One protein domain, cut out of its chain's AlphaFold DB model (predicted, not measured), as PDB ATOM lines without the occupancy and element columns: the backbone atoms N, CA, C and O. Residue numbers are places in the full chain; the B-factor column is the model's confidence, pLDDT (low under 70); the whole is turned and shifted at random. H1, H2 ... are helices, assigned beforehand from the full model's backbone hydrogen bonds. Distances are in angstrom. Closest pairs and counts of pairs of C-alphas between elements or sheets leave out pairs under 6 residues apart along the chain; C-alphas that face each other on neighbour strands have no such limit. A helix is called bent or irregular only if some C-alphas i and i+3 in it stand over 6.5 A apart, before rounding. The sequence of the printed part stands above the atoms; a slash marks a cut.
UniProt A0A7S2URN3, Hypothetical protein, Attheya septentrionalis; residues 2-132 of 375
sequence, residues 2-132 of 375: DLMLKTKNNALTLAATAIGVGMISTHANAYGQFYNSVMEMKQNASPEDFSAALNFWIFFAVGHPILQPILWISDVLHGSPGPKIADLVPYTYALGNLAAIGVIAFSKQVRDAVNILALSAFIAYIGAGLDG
ATOM      1  N   ASP A   2     -57.914 -70.291 -22.702       46.47
ATOM      2  CA  ASP A   2     -58.043 -68.882 -22.292       46.47
ATOM      3  C   ASP A   2     -56.756 -68.034 -22.416       46.47
ATOM      4  O   ASP A   2     -56.796 -66.856 -22.769       46.47
ATOM      5  N   LEU A   3     -55.579 -68.642 -22.220       37.97
ATOM      6  CA  LEU A   3     -54.288 -67.954 -22.377       37.97
ATOM      7  C   LEU A   3     -53.946 -67.651 -23.851       37.97
ATOM      8  O   LEU A   3     -53.341 -66.624 -24.137       37.97
ATOM      9  N   MET A   4     -54.380 -68.507 -24.790       39.31
ATOM     10  CA  MET A   4     -54.197 -68.298 -26.238       39.31
ATOM     11  C   MET A   4     -55.164 -67.251 -26.816       39.31
ATOM     12  O   MET A   4     -54.852 -66.612 -27.818       39.31
ATOM     13  N   LEU A   5     -56.332 -67.060 -26.195       45.06
ATOM     14  CA  LEU A   5     -57.273 -65.993 -26.553       45.06
ATOM     15  C   LEU A   5     -56.810 -64.627 -26.022       45.06
ATOM     16  O   LEU A   5     -56.931 -63.631 -26.731       45.06
ATOM     17  N   LYS A   6     -56.182 -64.574 -24.838       48.38
ATOM     18  CA  LYS A   6     -55.557 -63.342 -24.322       48.38
ATOM     19  C   LYS A   6     -54.320 -62.902 -25.114       48.38
ATOM     20  O   LYS A   6     -54.139 -61.705 -25.297       48.38
ATOM     21  N   THR A   7     -53.499 -63.824 -25.623       49.62
ATOM     22  CA  THR A   7     -52.324 -63.464 -26.443       49.62
ATOM     23  C   THR A   7     -52.689 -63.031 -27.863       49.62
ATOM     24  O   THR A   7     -52.074 -62.100 -28.379       49.62
ATOM     25  N   LYS A   8     -53.732 -63.612 -28.479       52.06
ATOM     26  CA  LYS A   8     -54.261 -63.124 -29.768       52.06
ATOM     27  C   LYS A   8     -54.822 -61.704 -29.674       52.06
ATOM     28  O   LYS A   8     -54.657 -60.937 -30.616       52.06
ATOM     29  N   ASN A   9     -55.401 -61.339 -28.527       58.56
ATOM     30  CA  ASN A   9     -55.962 -60.005 -28.307       58.56
ATOM     31  C   ASN A   9     -54.930 -58.868 -28.269       58.56
ATOM     32  O   ASN A   9     -55.330 -57.711 -28.343       58.56
ATOM     33  N   ASN A  10     -53.634 -59.188 -28.211       74.50
ATOM     34  CA  ASN A  10     -52.564 -58.199 -28.107       74.50
ATOM     35  C   ASN A  10     -51.613 -58.197 -29.311       74.50
ATOM     36  O   ASN A  10     -50.721 -57.359 -29.350       74.50
ATOM     37  N   ALA A  11     -51.758 -59.104 -30.285       87.56
ATOM     38  CA  ALA A  11     -50.782 -59.233 -31.373       87.56
ATOM     39  C   ALA A  11     -50.746 -57.995 -32.285       87.56
ATOM     40  O   ALA A  11     -49.668 -57.504 -32.605       87.56
ATOM     41  N   LEU A  12     -51.918 -57.463 -32.659       87.75
ATOM     42  CA  LEU A  12     -52.016 -56.264 -33.497       87.75
ATOM     43  C   LEU A  12     -51.503 -55.020 -32.759       87.75
ATOM     44  O   LEU A  12     -50.718 -54.258 -33.310       87.75
ATOM     45  N   THR A  13     -51.894 -54.855 -31.495       89.88
ATOM     46  CA  THR A  13     -51.410 -53.782 -30.617       89.88
ATOM     47  C   THR A  13     -49.896 -53.862 -30.424       89.88
ATOM     48  O   THR A  13     -49.221 -52.850 -30.542       89.88
ATOM     49  N   LEU A  14     -49.341 -55.056 -30.194       90.12
ATOM     50  CA  LEU A  14     -47.901 -55.265 -30.027       90.12
ATOM     51  C   LEU A  14     -47.133 -54.956 -31.315       90.12
ATOM     52  O   LEU A  14     -46.085 -54.321 -31.253       90.12
ATOM     53  N   ALA A  15     -47.658 -55.372 -32.471       91.44
ATOM     54  CA  ALA A  15     -47.082 -55.023 -33.765       91.44
ATOM     55  C   ALA A  15     -47.110 -53.504 -33.993       91.44
ATOM     56  O   ALA A  15     -46.086 -52.928 -34.351       91.44
ATOM     57  N   ALA A  16     -48.239 -52.846 -33.709       90.19
ATOM     58  CA  ALA A  16     -48.368 -51.392 -33.769       90.19
ATOM     59  C   ALA A  16     -47.380 -50.683 -32.829       90.19
ATOM     60  O   ALA A  16     -46.724 -49.736 -33.246       90.19
ATOM     61  N   THR A  17     -47.211 -51.165 -31.594       92.38
ATOM     62  CA  THR A  17     -46.215 -50.632 -30.654       92.38
ATOM     63  C   THR A  17     -44.794 -50.823 -31.173       92.38
ATOM     64  O   THR A  17     -44.012 -49.885 -31.114       92.38
ATOM     65  N   ALA A  18     -44.446 -52.002 -31.695       93.38
ATOM     66  CA  ALA A  18     -43.110 -52.260 -32.227       93.38
ATOM     67  C   ALA A  18     -42.790 -51.356 -33.428       93.38
ATOM     68  O   ALA A  18     -41.707 -50.777 -33.481       93.38
ATOM     69  N   ILE A  19     -43.749 -51.186 -34.347       92.44
ATOM     70  CA  ILE A  19     -43.639 -50.250 -35.475       92.44
ATOM     71  C   ILE A  19     -43.480 -48.822 -34.953       92.44
ATOM     72  O   ILE A  19     -42.544 -48.133 -35.344       92.44
ATOM     73  N   GLY A  20     -44.349 -48.398 -34.035       91.19
ATOM     74  CA  GLY A  20     -44.340 -47.048 -33.486       91.19
ATOM     75  C   GLY A  20     -43.051 -46.699 -32.741       91.19
ATOM     76  O   GLY A  20     -42.475 -45.642 -32.968       91.19
ATOM     77  N   VAL A  21     -42.543 -47.611 -31.907       93.00
ATOM     78  CA  VAL A  21     -41.240 -47.461 -31.239       93.00
ATOM     79  C   VAL A  21     -40.113 -47.402 -32.267       93.00
ATOM     80  O   VAL A  21     -39.239 -46.551 -32.138       93.00
ATOM     81  N   GLY A  22     -40.151 -48.256 -33.295       92.62
ATOM     82  CA  GLY A  22     -39.197 -48.218 -34.401       92.62
ATOM     83  C   GLY A  22     -39.154 -46.842 -35.067       92.62
ATOM     84  O   GLY A  22     -38.083 -46.248 -35.145       92.62
ATOM     85  N   MET A  23     -40.319 -46.303 -35.446       90.06
ATOM     86  CA  MET A  23     -40.454 -44.974 -36.056       90.06
ATOM     87  C   MET A  23     -39.950 -43.843 -35.154       90.06
ATOM     88  O   MET A  23     -39.298 -42.931 -35.628       90.06
ATOM     89  N   ILE A  24     -40.231 -43.877 -33.850       92.62
ATOM     90  CA  ILE A  24     -39.763 -42.824 -32.933       92.62
ATOM     91  C   ILE A  24     -38.246 -42.930 -32.722       92.62
ATOM     92  O   ILE A  24     -37.545 -41.923 -32.651       92.62
ATOM     93  N   SER A  25     -37.724 -44.156 -32.631       93.31
ATOM     94  CA  SER A  25     -36.313 -44.403 -32.321       93.31
ATOM     95  C   SER A  25     -35.347 -43.913 -33.400       93.31
ATOM     96  O   SER A  25     -34.208 -43.587 -33.066       93.31
ATOM     97  N   THR A  26     -35.787 -43.793 -34.658       93.50
ATOM     98  CA  THR A  26     -34.960 -43.223 -35.735       93.50
ATOM     99  C   THR A  26     -34.632 -41.749 -35.506       93.50
ATOM    100  O   THR A  26     -33.629 -41.283 -36.029       93.50
ATOM    101  N   HIS A  27     -35.409 -41.059 -34.664       93.75
ATOM    102  CA  HIS A  27     -35.260 -39.638 -34.329       93.75
ATOM    103  C   HIS A  27     -34.728 -39.413 -32.901       93.75
ATOM    104  O   HIS A  27     -34.784 -38.308 -32.361       93.75
ATOM    105  N   ALA A  28     -34.224 -40.461 -32.233       92.19
ATOM    106  CA  ALA A  28     -33.815 -40.381 -30.827       92.19
ATOM    107  C   ALA A  28     -32.705 -39.343 -30.573       92.19
ATOM    108  O   ALA A  28     -32.687 -38.713 -29.515       92.19
ATOM    109  N   ASN A  29     -31.796 -39.150 -31.537       90.69
ATOM    110  CA  ASN A  29     -30.744 -38.140 -31.431       90.69
ATOM    111  C   ASN A  29     -31.317 -36.714 -31.459       90.69
ATOM    112  O   ASN A  29     -30.981 -35.927 -30.574       90.69
ATOM    113  N   ALA A  30     -32.219 -36.416 -32.401       89.94
ATOM    114  CA  ALA A  30     -32.925 -35.136 -32.488       89.94
ATOM    115  C   ALA A  30     -33.649 -34.802 -31.179       89.94
ATOM    116  O   ALA A  30     -33.475 -33.723 -30.618       89.94
ATOM    117  N   TYR A  31     -34.390 -35.765 -30.621       92.88
ATOM    118  CA  TYR A  31     -35.052 -35.586 -29.327       92.88
ATOM    119  C   TYR A  31     -34.080 -35.326 -28.178       92.88
ATOM    120  O   TYR A  31     -34.370 -34.517 -27.297       92.88
ATOM    121  N   GLY A  32     -32.931 -36.007 -28.169       92.06
ATOM    122  CA  GLY A  32     -31.882 -35.775 -27.179       92.06
ATOM    123  C   GLY A  32     -31.297 -34.364 -27.269       92.06
ATOM    124  O   GLY A  32     -31.140 -33.704 -26.244       92.06
ATOM    125  N   GLN A  33     -31.013 -33.886 -28.483       89.56
ATOM    126  CA  GLN A  33     -30.527 -32.525 -28.728       89.56
ATOM    127  C   GLN A  33     -31.571 -31.482 -28.324       89.56
ATOM    128  O   GLN A  33     -31.263 -30.609 -27.516       89.56
ATOM    129  N   PHE A  34     -32.817 -31.650 -28.769       91.00
ATOM    130  CA  PHE A  34     -33.941 -30.800 -28.381       91.00
ATOM    131  C   PHE A  34     -34.100 -30.713 -26.861       91.00
ATOM    132  O   PHE A  34     -34.195 -29.620 -26.308       91.00
ATOM    133  N   TYR A  35     -34.075 -31.852 -26.159       92.69
ATOM    134  CA  TYR A  35     -34.168 -31.872 -24.701       92.69
ATOM    135  C   TYR A  35     -33.048 -31.051 -24.049       92.69
ATOM    136  O   TYR A  35     -33.312 -30.286 -23.123       92.69
ATOM    137  N   ASN A  36     -31.814 -31.177 -24.541       92.44
ATOM    138  CA  ASN A  36     -30.688 -30.407 -24.022       92.44
ATOM    139  C   ASN A  36     -30.873 -28.901 -24.257       92.44
ATOM    140  O   ASN A  36     -30.713 -28.143 -23.302       92.44
ATOM    141  N   SER A  37     -31.282 -28.475 -25.458       90.75
ATOM    142  CA  SER A  37     -31.541 -27.059 -25.761       90.75
ATOM    143  C   SER A  37     -32.701 -26.500 -24.928       90.75
ATOM    144  O   SER A  37     -32.592 -25.426 -24.348       90.75
ATOM    145  N   VAL A  38     -33.789 -27.256 -24.741       91.75
ATOM    146  CA  VAL A  38     -34.902 -26.842 -23.863       91.75
ATOM    147  C   VAL A  38     -34.446 -26.702 -22.409       91.75
ATOM    148  O   VAL A  38     -34.868 -25.779 -21.709       91.75
ATOM    149  N   MET A  39     -33.581 -27.598 -21.930       94.69
ATOM    150  CA  MET A  39     -33.035 -27.509 -20.576       94.69
ATOM    151  C   MET A  39     -32.048 -26.346 -20.417       94.69
ATOM    152  O   MET A  39     -32.054 -25.721 -19.358       94.69
ATOM    153  N   GLU A  40     -31.251 -26.037 -21.441       93.44
ATOM    154  CA  GLU A  40     -30.388 -24.849 -21.505       93.44
ATOM    155  C   GLU A  40     -31.236 -23.570 -21.434       93.44
ATOM    156  O   GLU A  40     -31.056 -22.759 -20.523       93.44
ATOM    157  N   MET A  41     -32.265 -23.458 -22.283       93.69
ATOM    158  CA  MET A  41     -33.223 -22.350 -22.261       93.69
ATOM    159  C   MET A  41     -33.868 -22.191 -20.880       93.69
ATOM    160  O   MET A  41     -33.914 -21.089 -20.341       93.69
ATOM    161  N   LYS A  42     -34.320 -23.291 -20.259       95.25
ATOM    162  CA  LYS A  42     -34.936 -23.276 -18.923       95.25
ATOM    163  C   LYS A  42     -33.997 -22.769 -17.826       95.25
ATOM    164  O   LYS A  42     -34.465 -22.202 -16.843       95.25
ATOM    165  N   GLN A  43     -32.699 -23.042 -17.937       96.44
ATOM    166  CA  GLN A  43     -31.708 -22.618 -16.945       96.44
ATOM    167  C   GLN A  43     -31.364 -21.132 -17.075       96.44
ATOM    168  O   GLN A  43     -31.070 -20.492 -16.067       96.44
ATOM    169  N   ASN A  44     -31.413 -20.603 -18.297       95.50
ATOM    170  CA  ASN A  44     -30.906 -19.273 -18.623       95.50
ATOM    171  C   ASN A  44     -32.006 -18.212 -18.796       95.50
ATOM    172  O   ASN A  44     -31.722 -17.023 -18.665       95.50
ATOM    173  N   ALA A  45     -33.243 -18.608 -19.104       93.19
ATOM    174  CA  ALA A  45     -34.376 -17.699 -19.274       93.19
ATOM    175  C   ALA A  45     -35.177 -17.506 -17.974       93.19
ATOM    176  O   ALA A  45     -35.155 -18.344 -17.068       93.19
ATOM    177  N   SER A  46     -35.937 -16.407 -17.900       95.25
ATOM    178  CA  SER A  46     -36.956 -16.246 -16.858       95.25
ATOM    179  C   SER A  46     -38.048 -17.326 -17.002       95.25
ATOM    180  O   SER A  46     -38.268 -17.832 -18.108       95.25
ATOM    181  N   PRO A  47     -38.753 -17.713 -15.920       94.25
ATOM    182  CA  PRO A  47     -39.858 -18.668 -16.013       94.25
ATOM    183  C   PRO A  47     -40.943 -18.249 -17.015       94.25
ATOM    184  O   PRO A  47     -41.490 -19.096 -17.723       94.25
ATOM    185  N   GLU A  48     -41.241 -16.952 -17.077       91.88
ATOM    186  CA  GLU A  48     -42.220 -16.365 -17.985       91.88
ATOM    187  C   GLU A  48     -41.766 -16.491 -19.443       91.88
ATOM    188  O   GLU A  48     -42.514 -17.008 -20.274       91.88
ATOM    189  N   ASP A  49     -40.521 -16.107 -19.735       89.44
ATOM    190  CA  ASP A  49     -39.943 -16.195 -21.077       89.44
ATOM    191  C   ASP A  49     -39.816 -17.638 -21.565       89.44
ATOM    192  O   ASP A  49     -40.147 -17.936 -22.711       89.44
ATOM    193  N   PHE A  50     -39.366 -18.542 -20.690       92.94
ATOM    194  CA  PHE A  50     -39.281 -19.967 -20.996       92.94
ATOM    195  C   PHE A  50     -40.655 -20.529 -21.368       92.94
ATOM    196  O   PHE A  50     -40.790 -21.236 -22.364       92.94
ATOM    197  N   SER A  51     -41.681 -20.212 -20.572       90.75
ATOM    198  CA  SER A  51     -43.046 -20.686 -20.808       90.75
ATOM    199  C   SER A  51     -43.611 -20.142 -22.120       90.75
ATOM    200  O   SER A  51     -44.180 -20.900 -22.901       90.75
ATOM    201  N   ALA A  52     -43.424 -18.847 -22.394       88.19
ATOM    202  CA  ALA A  52     -43.892 -18.220 -23.625       88.19
ATOM    203  C   ALA A  52     -43.224 -18.836 -24.867       88.19
ATOM    204  O   ALA A  52     -43.926 -19.266 -25.781       88.19
ATOM    205  N   ALA A  53     -41.895 -18.978 -24.859       89.06
ATOM    206  CA  ALA A  53     -41.144 -19.615 -25.942       89.06
ATOM    207  C   ALA A  53     -41.533 -21.084 -26.155       89.06
ATOM    208  O   ALA A  53     -41.753 -21.512 -27.286       89.06
ATOM    209  N   LEU A  54     -41.665 -21.860 -25.075       89.50
ATOM    210  CA  LEU A  54     -42.067 -23.259 -25.177       89.50
ATOM    211  C   LEU A  54     -43.494 -23.394 -25.726       89.50
ATOM    212  O   LEU A  54     -43.743 -24.268 -26.551       89.50
ATOM    213  N   ASN A  55     -44.425 -22.538 -25.301       88.12
ATOM    214  CA  ASN A  55     -45.793 -22.541 -25.819       88.12
ATOM    215  C   ASN A  55     -45.845 -22.148 -27.298       88.12
ATOM    216  O   ASN A  55     -46.577 -22.786 -28.051       88.12
ATOM    217  N   PHE A  56     -45.056 -21.151 -27.709       86.31
ATOM    218  CA  PHE A  56     -44.901 -20.768 -29.111       86.31
ATOM    219  C   PHE A  56     -44.411 -21.957 -29.949       86.31
ATOM    220  O   PHE A  56     -45.070 -22.351 -30.909       86.31
ATOM    221  N   TRP A  57     -43.324 -22.609 -29.523       88.06
ATOM    222  CA  TRP A  57     -42.796 -23.784 -30.214       88.06
ATOM    223  C   TRP A  57     -43.825 -24.921 -30.261       88.06
ATOM    224  O   TRP A  57     -44.083 -25.469 -31.327       88.06
ATOM    225  N   ILE A  58     -44.480 -25.245 -29.135       85.88
ATOM    226  CA  ILE A  58     -45.508 -26.299 -29.068       85.88
ATOM    227  C   ILE A  58     -46.666 -25.993 -30.015       85.88
ATOM    228  O   ILE A  58     -47.149 -26.904 -30.684       85.88
ATOM    229  N   PHE A  59     -47.127 -24.741 -30.080       83.25
ATOM    230  CA  PHE A  59     -48.251 -24.358 -30.928       83.25
ATOM    231  C   PHE A  59     -48.008 -24.762 -32.383       83.25
ATOM    232  O   PHE A  59     -48.837 -25.460 -32.970       83.25
ATOM    233  N   PHE A  60     -46.846 -24.421 -32.938       80.75
ATOM    234  CA  PHE A  60     -46.525 -24.762 -34.319       80.75
ATOM    235  C   PHE A  60     -46.052 -26.210 -34.486       80.75
ATOM    236  O   PHE A  60     -46.470 -26.868 -35.442       80.75
ATOM    237  N   ALA A  61     -45.275 -26.741 -33.533       83.31
ATOM    238  CA  ALA A  61     -44.814 -28.128 -33.535       83.31
ATOM    239  C   ALA A  61     -45.965 -29.137 -33.445       83.31
ATOM    240  O   ALA A  61     -45.813 -30.261 -33.903       83.31
ATOM    241  N   VAL A  62     -47.108 -28.757 -32.864       80.88
ATOM    242  CA  VAL A  62     -48.323 -29.581 -32.776       80.88
ATOM    243  C   VAL A  62     -49.327 -29.218 -33.869       80.88
ATOM    244  O   VAL A  62     -49.939 -30.114 -34.452       80.88
ATOM    245  N   GLY A  63     -49.485 -27.929 -34.178       74.19
ATOM    246  CA  GLY A  63     -50.417 -27.442 -35.195       74.19
ATOM    247  C   GLY A  63     -50.128 -28.027 -36.576       74.19
ATOM    248  O   GLY A  63     -51.018 -28.618 -37.187       74.19
ATOM    249  N   HIS A  64     -48.875 -27.963 -37.032       70.88
ATOM    250  CA  HIS A  64     -48.477 -28.480 -38.345       70.88
ATOM    251  C   HIS A  64     -48.727 -29.991 -38.514       70.88
ATOM    252  O   HIS A  64     -49.419 -30.361 -39.468       70.88
ATOM    253  N   PRO A  65     -48.268 -30.888 -37.614       71.69
ATOM    254  CA  PRO A  65     -48.544 -32.320 -37.738       71.69
ATOM    255  C   PRO A  65     -50.014 -32.701 -37.557       71.69
ATOM    256  O   PRO A  65     -50.375 -33.824 -37.895       71.69
ATOM    257  N   ILE A  66     -50.864 -31.837 -36.996       71.56
ATOM    258  CA  ILE A  66     -52.315 -32.065 -36.977       71.56
ATOM    259  C   ILE A  66     -52.924 -31.677 -38.326       71.56
ATOM    260  O   ILE A  66     -53.745 -32.420 -38.867       71.56
ATOM    261  N   LEU A  67     -52.520 -30.533 -38.878       66.31
ATOM    262  CA  LEU A  67     -53.058 -30.014 -40.132       66.31
ATOM    263  C   LEU A  67     -52.605 -30.842 -41.340       66.31
ATOM    264  O   LEU A  67     -53.429 -31.157 -42.193       66.31
ATOM    265  N   GLN A  68     -51.344 -31.267 -41.397       67.25
ATOM    266  CA  GLN A  68     -50.790 -31.996 -42.545       67.25
ATOM    267  C   GLN A  68     -51.529 -33.309 -42.866       67.25
ATOM    268  O   GLN A  68     -51.938 -33.498 -44.011       67.25
ATOM    269  N   PRO A  69     -51.820 -34.202 -41.901       63.75
ATOM    270  CA  PRO A  69     -52.672 -35.358 -42.144       63.75
ATOM    271  C   PRO A  69     -54.081 -34.981 -42.587       63.75
ATOM    272  O   PRO A  69     -54.636 -35.697 -43.405       63.75
ATOM    273  N   ILE A  70     -54.670 -33.887 -42.090       63.06
ATOM    274  CA  ILE A  70     -55.996 -33.427 -42.542       63.06
ATOM    275  C   ILE A  70     -55.935 -33.004 -44.013       63.06
ATOM    276  O   ILE A  70     -56.817 -33.386 -44.783       63.06
ATOM    277  N   LEU A  71     -54.889 -32.275 -44.412       63.69
ATOM    278  CA  LEU A  71     -54.653 -31.867 -45.799       63.69
ATOM    279  C   LEU A  71     -54.405 -33.083 -46.700       63.69
ATOM    280  O   LEU A  71     -55.067 -33.231 -47.723       63.69
ATOM    281  N   TRP A  72     -53.548 -34.016 -46.280       66.81
ATOM    282  CA  TRP A  72     -53.278 -35.246 -47.025       66.81
ATOM    283  C   TRP A  72     -54.508 -36.146 -47.138       66.81
ATOM    284  O   TRP A  72     -54.797 -36.665 -48.216       66.81
ATOM    285  N   ILE A  73     -55.247 -36.324 -46.033       62.19
ATOM    286  CA  ILE A  73     -56.535 -37.015 -46.015       62.19
ATOM    287  C   ILE A  73     -57.392 -36.327 -47.066       62.19
ATOM    288  O   ILE A  73     -57.680 -36.987 -48.057       62.19
ATOM    289  N   SER A  74     -57.691 -35.026 -46.935       59.91
ATOM    290  CA  SER A  74     -58.451 -34.233 -47.920       59.91
ATOM    291  C   SER A  74     -58.032 -34.546 -49.361       59.91
ATOM    292  O   SER A  74     -58.863 -34.898 -50.207       59.91
ATOM    293  N   ASP A  75     -56.727 -34.557 -49.626       63.19
ATOM    294  CA  ASP A  75     -56.202 -34.845 -50.949       63.19
ATOM    295  C   ASP A  75     -56.539 -36.242 -51.463       63.19
ATOM    296  O   ASP A  75     -57.034 -36.370 -52.592       63.19
ATOM    297  N   VAL A  76     -56.371 -37.264 -50.625       65.06
ATOM    298  CA  VAL A  76     -56.786 -38.643 -50.907       65.06
ATOM    299  C   VAL A  76     -58.304 -38.756 -51.060       65.06
ATOM    300  O   VAL A  76     -58.768 -39.487 -51.940       65.06
ATOM    301  N   LEU A  77     -59.096 -38.035 -50.251       61.59
ATOM    302  CA  LEU A  77     -60.563 -38.121 -50.291       61.59
ATOM    303  C   LEU A  77     -61.071 -37.716 -51.668       61.59
ATOM    304  O   LEU A  77     -61.837 -38.440 -52.303       61.59
ATOM    305  N   HIS A  78     -60.589 -36.577 -52.143       58.56
ATOM    306  CA  HIS A  78     -61.030 -35.975 -53.390       58.56
ATOM    307  C   HIS A  78     -60.316 -36.542 -54.631       58.56
ATOM    308  O   HIS A  78     -60.837 -36.404 -55.734       58.56
ATOM    309  N   GLY A  79     -59.157 -37.195 -54.474       65.44
ATOM    310  CA  GLY A  79     -58.432 -37.870 -55.561       65.44
ATOM    311  C   GLY A  79     -58.889 -39.307 -55.847       65.44
ATOM    312  O   GLY A  79     -58.419 -39.933 -56.796       65.44
ATOM    313  N   SER A  80     -59.787 -39.859 -55.028       69.75
ATOM    314  CA  SER A  80     -60.239 -41.242 -55.180       69.75
ATOM    315  C   SER A  80     -61.113 -41.446 -56.438       69.75
ATOM    316  O   SER A  80     -61.959 -40.612 -56.766       69.75
ATOM    317  N   PRO A  81     -60.930 -42.551 -57.188       71.69
ATOM    318  CA  PRO A  81     -61.665 -42.777 -58.427       71.69
ATOM    319  C   PRO A  81     -63.136 -43.104 -58.149       71.69
ATOM    320  O   PRO A  81     -63.450 -43.903 -57.263       71.69
ATOM    321  N   GLY A  82     -64.041 -42.547 -58.954       76.12
ATOM    322  CA  GLY A  82     -65.460 -42.900 -58.938       76.12
ATOM    323  C   GLY A  82     -66.399 -41.720 -59.201       76.12
ATOM    324  O   GLY A  82     -65.953 -40.577 -59.286       76.12
ATOM    325  N   PRO A  83     -67.710 -41.989 -59.334       79.75
ATOM    326  CA  PRO A  83     -68.714 -40.938 -59.446       79.75
ATOM    327  C   PRO A  83     -68.728 -40.081 -58.175       79.75
ATOM    328  O   PRO A  83     -68.681 -40.611 -57.060       79.75
ATOM    329  N   LYS A  84     -68.790 -38.760 -58.352       78.00
ATOM    330  CA  LYS A  84     -68.840 -37.787 -57.259       78.00
ATOM    331  C   LYS A  84     -70.282 -37.550 -56.804       78.00
ATOM    332  O   LYS A  84     -71.209 -37.533 -57.609       78.00
ATOM    333  N   ILE A  85     -70.472 -37.349 -55.505       73.50
ATOM    334  CA  ILE A  85     -71.721 -36.870 -54.914       73.50
ATOM    335  C   ILE A  85     -71.705 -35.346 -55.022       73.50
ATOM    336  O   ILE A  85     -70.826 -34.706 -54.444       73.50
ATOM    337  N   ALA A  86     -72.657 -34.789 -55.780       69.38
ATOM    338  CA  ALA A  86     -72.766 -33.351 -56.047       69.38
ATOM    339  C   ALA A  86     -71.461 -32.718 -56.579       69.38
ATOM    340  O   ALA A  86     -71.123 -31.609 -56.195       69.38
ATOM    341  N   ASP A  87     -70.699 -33.454 -57.398       68.62
ATOM    342  CA  ASP A  87     -69.390 -33.049 -57.944       68.62
ATOM    343  C   ASP A  87     -68.283 -32.728 -56.918       68.62
ATOM    344  O   ASP A  87     -67.178 -32.345 -57.301       68.62
ATOM    345  N   LEU A  88     -68.513 -33.002 -55.627       64.31
ATOM    346  CA  LEU A  88     -67.580 -32.662 -54.547       64.31
ATOM    347  C   LEU A  88     -66.745 -33.858 -54.071       64.31
ATOM    348  O   LEU A  88     -65.520 -33.767 -53.994       64.31
ATOM    349  N   VAL A  89     -67.382 -34.994 -53.755       72.06
ATOM    350  CA  VAL A  89     -66.710 -36.120 -53.075       72.06
ATOM    351  C   VAL A  89     -67.028 -37.464 -53.749       72.06
ATOM    352  O   VAL A  89     -68.207 -37.767 -53.939       72.06
ATOM    353  N   PRO A  90     -66.035 -38.307 -54.092       80.69
ATOM    354  CA  PRO A  90     -66.267 -39.627 -54.686       80.69
ATOM    355  C   PRO A  90     -67.078 -40.578 -53.788       80.69
ATOM    356  O   PRO A  90     -66.880 -40.660 -52.576       80.69
ATOM    357  N   TYR A  91     -67.972 -41.371 -54.381       82.06
ATOM    358  CA  TYR A  91     -68.786 -42.349 -53.644       82.06
ATOM    359  C   TYR A  91     -67.941 -43.443 -52.965       82.06
ATOM    360  O   TYR A  91     -68.226 -43.874 -51.845       82.06
ATOM    361  N   THR A  92     -66.869 -43.873 -53.633       78.88
ATOM    362  CA  THR A  92     -65.896 -44.856 -53.132       78.88
ATOM    363  C   THR A  92     -65.219 -44.381 -51.852       78.88
ATOM    364  O   THR A  92     -65.035 -45.171 -50.926       78.88
ATOM    365  N   TYR A  93     -64.931 -43.084 -51.757       77.69
ATOM    366  CA  TYR A  93     -64.418 -42.467 -50.546       77.69
ATOM    367  C   TYR A  93     -65.410 -42.558 -49.379       77.69
ATOM    368  O   TYR A  93     -65.047 -43.039 -48.301       77.69
ATOM    369  N   ALA A  94     -66.666 -42.150 -49.591       78.50
ATOM    370  CA  ALA A  94     -67.687 -42.171 -48.543       78.50
ATOM    371  C   ALA A  94     -67.895 -43.592 -47.994       78.50
ATOM    372  O   ALA A  94     -67.897 -43.804 -46.779       78.50
ATOM    373  N   LEU A  95     -67.985 -44.587 -48.883       82.12
ATOM    374  CA  LEU A  95     -68.092 -45.991 -48.489       82.12
ATOM    375  C   LEU A  95     -66.847 -46.503 -47.759       82.12
ATOM    376  O   LEU A  95     -66.977 -47.192 -46.747       82.12
ATOM    377  N   GLY A  96     -65.654 -46.161 -48.247       80.75
ATOM    378  CA  GLY A  96     -64.397 -46.536 -47.604       80.75
ATOM    379  C   GLY A  96     -64.296 -46.000 -46.178       80.75
ATOM    380  O   GLY A  96     -63.882 -46.727 -45.278       80.75
ATOM    381  N   ASN A  97     -64.753 -44.769 -45.940       77.75
ATOM    382  CA  ASN A  97     -64.708 -44.150 -44.612       77.75
ATOM    383  C   ASN A  97     -65.746 -44.741 -43.682       77.75
ATOM    384  O   ASN A  97     -65.417 -45.052 -42.546       77.75
ATOM    385  N   LEU A  98     -66.966 -44.981 -44.162       81.81
ATOM    386  CA  LEU A  98     -67.972 -45.691 -43.373       81.81
ATOM    387  C   LEU A  98     -67.484 -47.090 -42.975       81.81
ATOM    388  O   LEU A  98     -67.660 -47.495 -41.827       81.81
ATOM    389  N   ALA A  99     -66.819 -47.803 -43.888       84.12
ATOM    390  CA  ALA A  99     -66.219 -49.098 -43.592       84.12
ATOM    391  C   ALA A  99     -65.073 -48.978 -42.573       84.12
ATOM    392  O   ALA A  99     -65.067 -49.709 -41.585       84.12
ATOM    393  N   ALA A 100     -64.137 -48.042 -42.764       81.75
ATOM    394  CA  ALA A 100     -63.014 -47.820 -41.854       81.75
ATOM    395  C   ALA A 100     -63.483 -47.397 -40.452       81.75
ATOM    396  O   ALA A 100     -63.076 -48.004 -39.460       81.75
ATOM    397  N   ILE A 101     -64.396 -46.425 -40.366       82.38
ATOM    398  CA  ILE A 101     -65.037 -45.987 -39.121       82.38
ATOM    399  C   ILE A 101     -65.757 -47.163 -38.470       82.38
ATOM    400  O   ILE A 101     -65.600 -47.369 -37.274       82.38
ATOM    401  N   GLY A 102     -66.496 -47.971 -39.235       83.50
ATOM    402  CA  GLY A 102     -67.149 -49.174 -38.723       83.50
ATOM    403  C   GLY A 102     -66.146 -50.160 -38.120       83.50
ATOM    404  O   GLY A 102     -66.305 -50.592 -36.978       83.50
ATOM    405  N   VAL A 103     -65.065 -50.471 -38.836       85.94
ATOM    406  CA  VAL A 103     -64.014 -51.373 -38.344       85.94
ATOM    407  C   VAL A 103     -63.363 -50.820 -37.070       85.94
ATOM    408  O   VAL A 103     -63.209 -51.566 -36.104       85.94
ATOM    409  N   ILE A 104     -63.034 -49.527 -37.019       85.06
ATOM    410  CA  ILE A 104     -62.438 -48.877 -35.841       85.06
ATOM    411  C   ILE A 104     -63.432 -48.826 -34.669       85.06
ATOM    412  O   ILE A 104     -63.076 -49.125 -33.531       85.06
ATOM    413  N   ALA A 105     -64.692 -48.477 -34.916       84.38
ATOM    414  CA  ALA A 105     -65.705 -48.343 -33.874       84.38
ATOM    415  C   ALA A 105     -66.034 -49.693 -33.221       84.38
ATOM    416  O   ALA A 105     -66.156 -49.774 -31.994       84.38
ATOM    417  N   PHE A 106     -66.135 -50.754 -34.027       91.56
ATOM    418  CA  PHE A 106     -66.591 -52.067 -33.571       91.56
ATOM    419  C   PHE A 106     -65.460 -53.044 -33.221       91.56
ATOM    420  O   PHE A 106     -65.714 -54.027 -32.524       91.56
ATOM    421  N   SER A 107     -64.210 -52.781 -33.617       90.19
ATOM    422  CA  SER A 107     -63.055 -53.600 -33.232       90.19
ATOM    423  C   SER A 107     -62.136 -52.857 -32.270       90.19
ATOM    424  O   SER A 107     -61.312 -52.036 -32.670       90.19
ATOM    425  N   LYS A 108     -62.216 -53.211 -30.979       88.19
ATOM    426  CA  LYS A 108     -61.329 -52.654 -29.946       88.19
ATOM    427  C   LYS A 108     -59.847 -52.819 -30.307       88.19
ATOM    428  O   LYS A 108     -59.085 -51.884 -30.129       88.19
ATOM    429  N   GLN A 109     -59.450 -53.976 -30.842       86.69
ATOM    430  CA  GLN A 109     -58.051 -54.230 -31.210       86.69
ATOM    431  C   GLN A 109     -57.570 -53.308 -32.328       86.69
ATOM    432  O   GLN A 109     -56.463 -52.786 -32.251       86.69
ATOM    433  N   VAL A 110     -58.401 -53.104 -33.357       85.00
ATOM    434  CA  VAL A 110     -58.058 -52.197 -34.457       85.00
ATOM    435  C   VAL A 110     -57.999 -50.767 -33.945       85.00
ATOM    436  O   VAL A 110     -57.033 -50.077 -34.233       85.00
ATOM    437  N   ARG A 111     -58.967 -50.340 -33.129       87.19
ATOM    438  CA  ARG A 111     -58.952 -49.012 -32.509       87.19
ATOM    439  C   ARG A 111     -57.700 -48.765 -31.679       87.19
ATOM    440  O   ARG A 111     -57.056 -47.740 -31.853       87.19
ATOM    441  N   ASP A 112     -57.347 -49.698 -30.800       87.12
ATOM    442  CA  ASP A 112     -56.181 -49.560 -29.930       87.12
ATOM    443  C   ASP A 112     -54.888 -49.502 -30.769       87.12
ATOM    444  O   ASP A 112     -54.030 -48.658 -30.523       87.12
ATOM    445  N   ALA A 113     -54.770 -50.335 -31.811       85.75
ATOM    446  CA  ALA A 113     -53.634 -50.309 -32.732       85.75
ATOM    447  C   ALA A 113     -53.560 -49.018 -33.567       85.75
ATOM    448  O   ALA A 113     -52.480 -48.449 -33.704       85.75
ATOM    449  N   VAL A 114     -54.691 -48.530 -34.088       82.69
ATOM    450  CA  VAL A 114     -54.777 -47.263 -34.832       82.69
ATOM    451  C   VAL A 114     -54.400 -46.088 -33.938       82.69
ATOM    452  O   VAL A 114     -53.621 -45.247 -34.366       82.69
ATOM    453  N   ASN A 115     -54.872 -46.050 -32.690       84.19
ATOM    454  CA  ASN A 115     -54.510 -44.997 -31.739       84.19
ATOM    455  C   ASN A 115     -53.002 -44.975 -31.458       84.19
ATOM    456  O   ASN A 115     -52.402 -43.903 -31.419       84.19
ATOM    457  N   ILE A 116     -52.381 -46.150 -31.290       87.25
ATOM    458  CA  ILE A 116     -50.928 -46.261 -31.107       87.25
ATOM    459  C   ILE A 116     -50.196 -45.755 -32.345       87.25
ATOM    460  O   ILE A 116     -49.317 -44.913 -32.216       87.25
ATOM    461  N   LEU A 117     -50.569 -46.227 -33.538       84.88
ATOM    462  CA  LEU A 117     -49.919 -45.810 -34.780       84.88
ATOM    463  C   LEU A 117     -50.106 -44.317 -35.056       84.88
ATOM    464  O   LEU A 117     -49.151 -43.674 -35.469       84.88
ATOM    465  N   ALA A 118     -51.288 -43.757 -34.792       83.25
ATOM    466  CA  ALA A 118     -51.553 -42.331 -34.955       83.25
ATOM    467  C   ALA A 118     -50.678 -41.489 -34.017       83.25
ATOM    468  O   ALA A 118     -50.029 -40.548 -34.466       83.25
ATOM    469  N   LEU A 119     -50.590 -41.867 -32.736       86.75
ATOM    470  CA  LEU A 119     -49.716 -41.188 -31.778       86.75
ATOM    471  C   LEU A 119     -48.238 -41.338 -32.157       86.75
ATOM    472  O   LEU A 119     -47.486 -40.371 -32.099       86.75
ATOM    473  N   SER A 120     -47.806 -42.535 -32.553       89.06
ATOM    474  CA  SER A 120     -46.419 -42.765 -32.956       89.06
ATOM    475  C   SER A 120     -46.053 -42.035 -34.240       89.06
ATOM    476  O   SER A 120     -44.952 -41.511 -34.313       89.06
ATOM    477  N   ALA A 121     -46.957 -41.956 -35.218       86.62
ATOM    478  CA  ALA A 121     -46.756 -41.171 -36.431       86.62
ATOM    479  C   ALA A 121     -46.672 -39.674 -36.117       86.62
ATOM    480  O   ALA A 121     -45.787 -39.004 -36.633       86.62
ATOM    481  N   PHE A 122     -47.529 -39.170 -35.224       87.56
ATOM    482  CA  PHE A 122     -47.471 -37.788 -34.747       87.56
ATOM    483  C   PHE A 122     -46.122 -37.468 -34.086       87.56
ATOM    484  O   PHE A 122     -45.466 -36.500 -34.461       87.56
ATOM    485  N   ILE A 123     -45.674 -38.310 -33.148       90.00
ATOM    486  CA  ILE A 123     -44.370 -38.141 -32.493       90.00
ATOM    487  C   ILE A 123     -43.255 -38.250 -33.541       90.00
ATOM    488  O   ILE A 123     -42.453 -37.340 -33.664       90.00
ATOM    489  N   ALA A 124     -43.232 -39.297 -34.366       89.88
ATOM    490  CA  ALA A 124     -42.209 -39.457 -35.397       89.88
ATOM    491  C   ALA A 124     -42.147 -38.265 -36.368       89.88
ATOM    492  O   ALA A 124     -41.056 -37.872 -36.755       89.88
ATOM    493  N   TYR A 125     -43.280 -37.643 -36.709       87.75
ATOM    494  CA  TYR A 125     -43.308 -36.442 -37.543       87.75
ATOM    495  C   TYR A 125     -42.665 -35.232 -36.849       87.75
ATOM    496  O   TYR A 125     -41.883 -34.520 -37.474       87.75
ATOM    497  N   ILE A 126     -42.918 -35.027 -35.550       90.06
ATOM    498  CA  ILE A 126     -42.190 -34.023 -34.752       90.06
ATOM    499  C   ILE A 126     -40.689 -34.340 -34.745       90.06
ATOM    500  O   ILE A 126     -39.878 -33.445 -34.946       90.06
ATOM    501  N   GLY A 127     -40.314 -35.608 -34.551       90.69
ATOM    502  CA  GLY A 127     -38.921 -36.057 -34.594       90.69
ATOM    503  C   GLY A 127     -38.251 -35.777 -35.942       90.69
ATOM    504  O   GLY A 127     -37.147 -35.250 -35.978       90.69
ATOM    505  N   ALA A 128     -38.947 -36.044 -37.048       88.38
ATOM    506  CA  ALA A 128     -38.480 -35.713 -38.387       88.38
ATOM    507  C   ALA A 128     -38.323 -34.198 -38.586       88.38
ATOM    508  O   ALA A 128     -37.387 -33.777 -39.265       88.38
ATOM    509  N   GLY A 129     -39.197 -33.386 -37.980       88.12
ATOM    510  CA  GLY A 129     -39.057 -31.931 -37.979       88.12
ATOM    511  C   GLY A 129     -37.852 -31.446 -37.175       88.12
ATOM    512  O   GLY A 129     -37.108 -30.591 -37.638       88.12
ATOM    513  N   LEU A 130     -37.586 -32.057 -36.016       88.88
ATOM    514  CA  LEU A 130     -36.366 -31.815 -35.235       88.88
ATOM    515  C   LEU A 130     -35.096 -32.249 -35.983       88.88
ATOM    516  O   LEU A 130     -34.043 -31.654 -35.800       88.88
ATOM    517  N   ASP A 131     -35.172 -33.266 -36.839       86.56
ATOM    518  CA  ASP A 131     -34.063 -33.647 -37.720       86.56
ATOM    519  C   ASP A 131     -33.940 -32.738 -38.960       86.56
ATOM    520  O   ASP A 131     -32.985 -32.886 -39.721       86.56
ATOM    521  N   GLY A 132     -34.884 -31.818 -39.197       80.12
ATOM    522  CA  GLY A 132     -34.934 -31.002 -40.417       80.12
ATOM    523  C   GLY A 132     -35.221 -31.825 -41.682       80.12
ATOM    524  O   GLY A 132     -34.803 -31.471 -42.778       80.12
TER     525      GLY A 132
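What this domain is: This is residues 2 to 132 of the 375 residues of the protein "Hypothetical protein" of Attheya septentrionalis (UniProt A0A7S2URN3). This is a flat, loose triangle of helices: the long H4 makes one side, H5 makes a second, and H2 followed by H3 makes the third. H6 runs side by side with H2 and packs on the middle of H4 with its residues 122 to 126, while residues 2 to 7 of H1 stick out beyond one corner. The printed part has 131 residues with six named helices, H1 to H6 in chain order, and no named strand; the class is all helix. The whole is loose, with a radius of gyration of the C-alphas of 19.9 A, and spans 58 by 51 by 24 A.

Where its parts are: Find C-alpha 47 at (-39.858, -18.668, -16.013); from there H4, residues 47 to 79, runs 47.7 A to C-alpha 79 at (-58.432, -37.870, -55.561). H4 is neither bent nor irregular, but only just: C-alphas 66 and 69 are 6.1 A apart. H6, residues 108 to 130, is 32.9 A long and ends at C-alpha 130 at (-36.366, -31.815, -35.235). H3 is residues 28 to 44, 24.6 A; H5 is residues 91 to 106, 22.4 A; H2 is residues 11 to 25, 20.7 A; H1 is residues 2 to 8, 10.2 A.

How they stand to each other: Look first at H6, the hub, which touches four helices. Its residues 122 to 126 touch residues 61 to 66 of H4 at a steep tilt of 60 degrees, closest at the C-alphas of Pro 65 and Phe 122, 6.3 A apart. H6 touches H2 at a shallow tilt of 5 degrees, the same way, and their closest C-alphas, Thr 13 and Ala 113, are 4.6 A apart. Residues 127 to 130 of H6 touch residues 28 to 34 of H3 at a steep tilt of 64 degrees, closest at the C-alphas of Ala 30 and Leu 130, 5.5 A. H5 and H6 touch only at the corner, closest at the C-alphas of Ile 104 and Arg 111, 4.8 A. H3 and H4 are close but not clearly touching, with the C-alphas of Lys 42 and Phe 50 closest at 5.8 A. H1 and H2 meet only through their link. Every O i to N i+4 pair is within hydrogen-bond range in H1, H2, H3, H5 and H6, and 26 of 29 in H4.

The domain as a whole: The two C-alphas farthest apart, Asn 44 and Pro 83, are 59.7 A apart. The printed part has no cut. The link from H4 to H5 is long, 11 residues, and in it residues 84 to 85 pair antiparallel with 89 to 90; the other links are tight. Mean pLDDT of the printed part is 81.5, and residues 2 to 9, 67 to 80 and 86 to 88 are under 70.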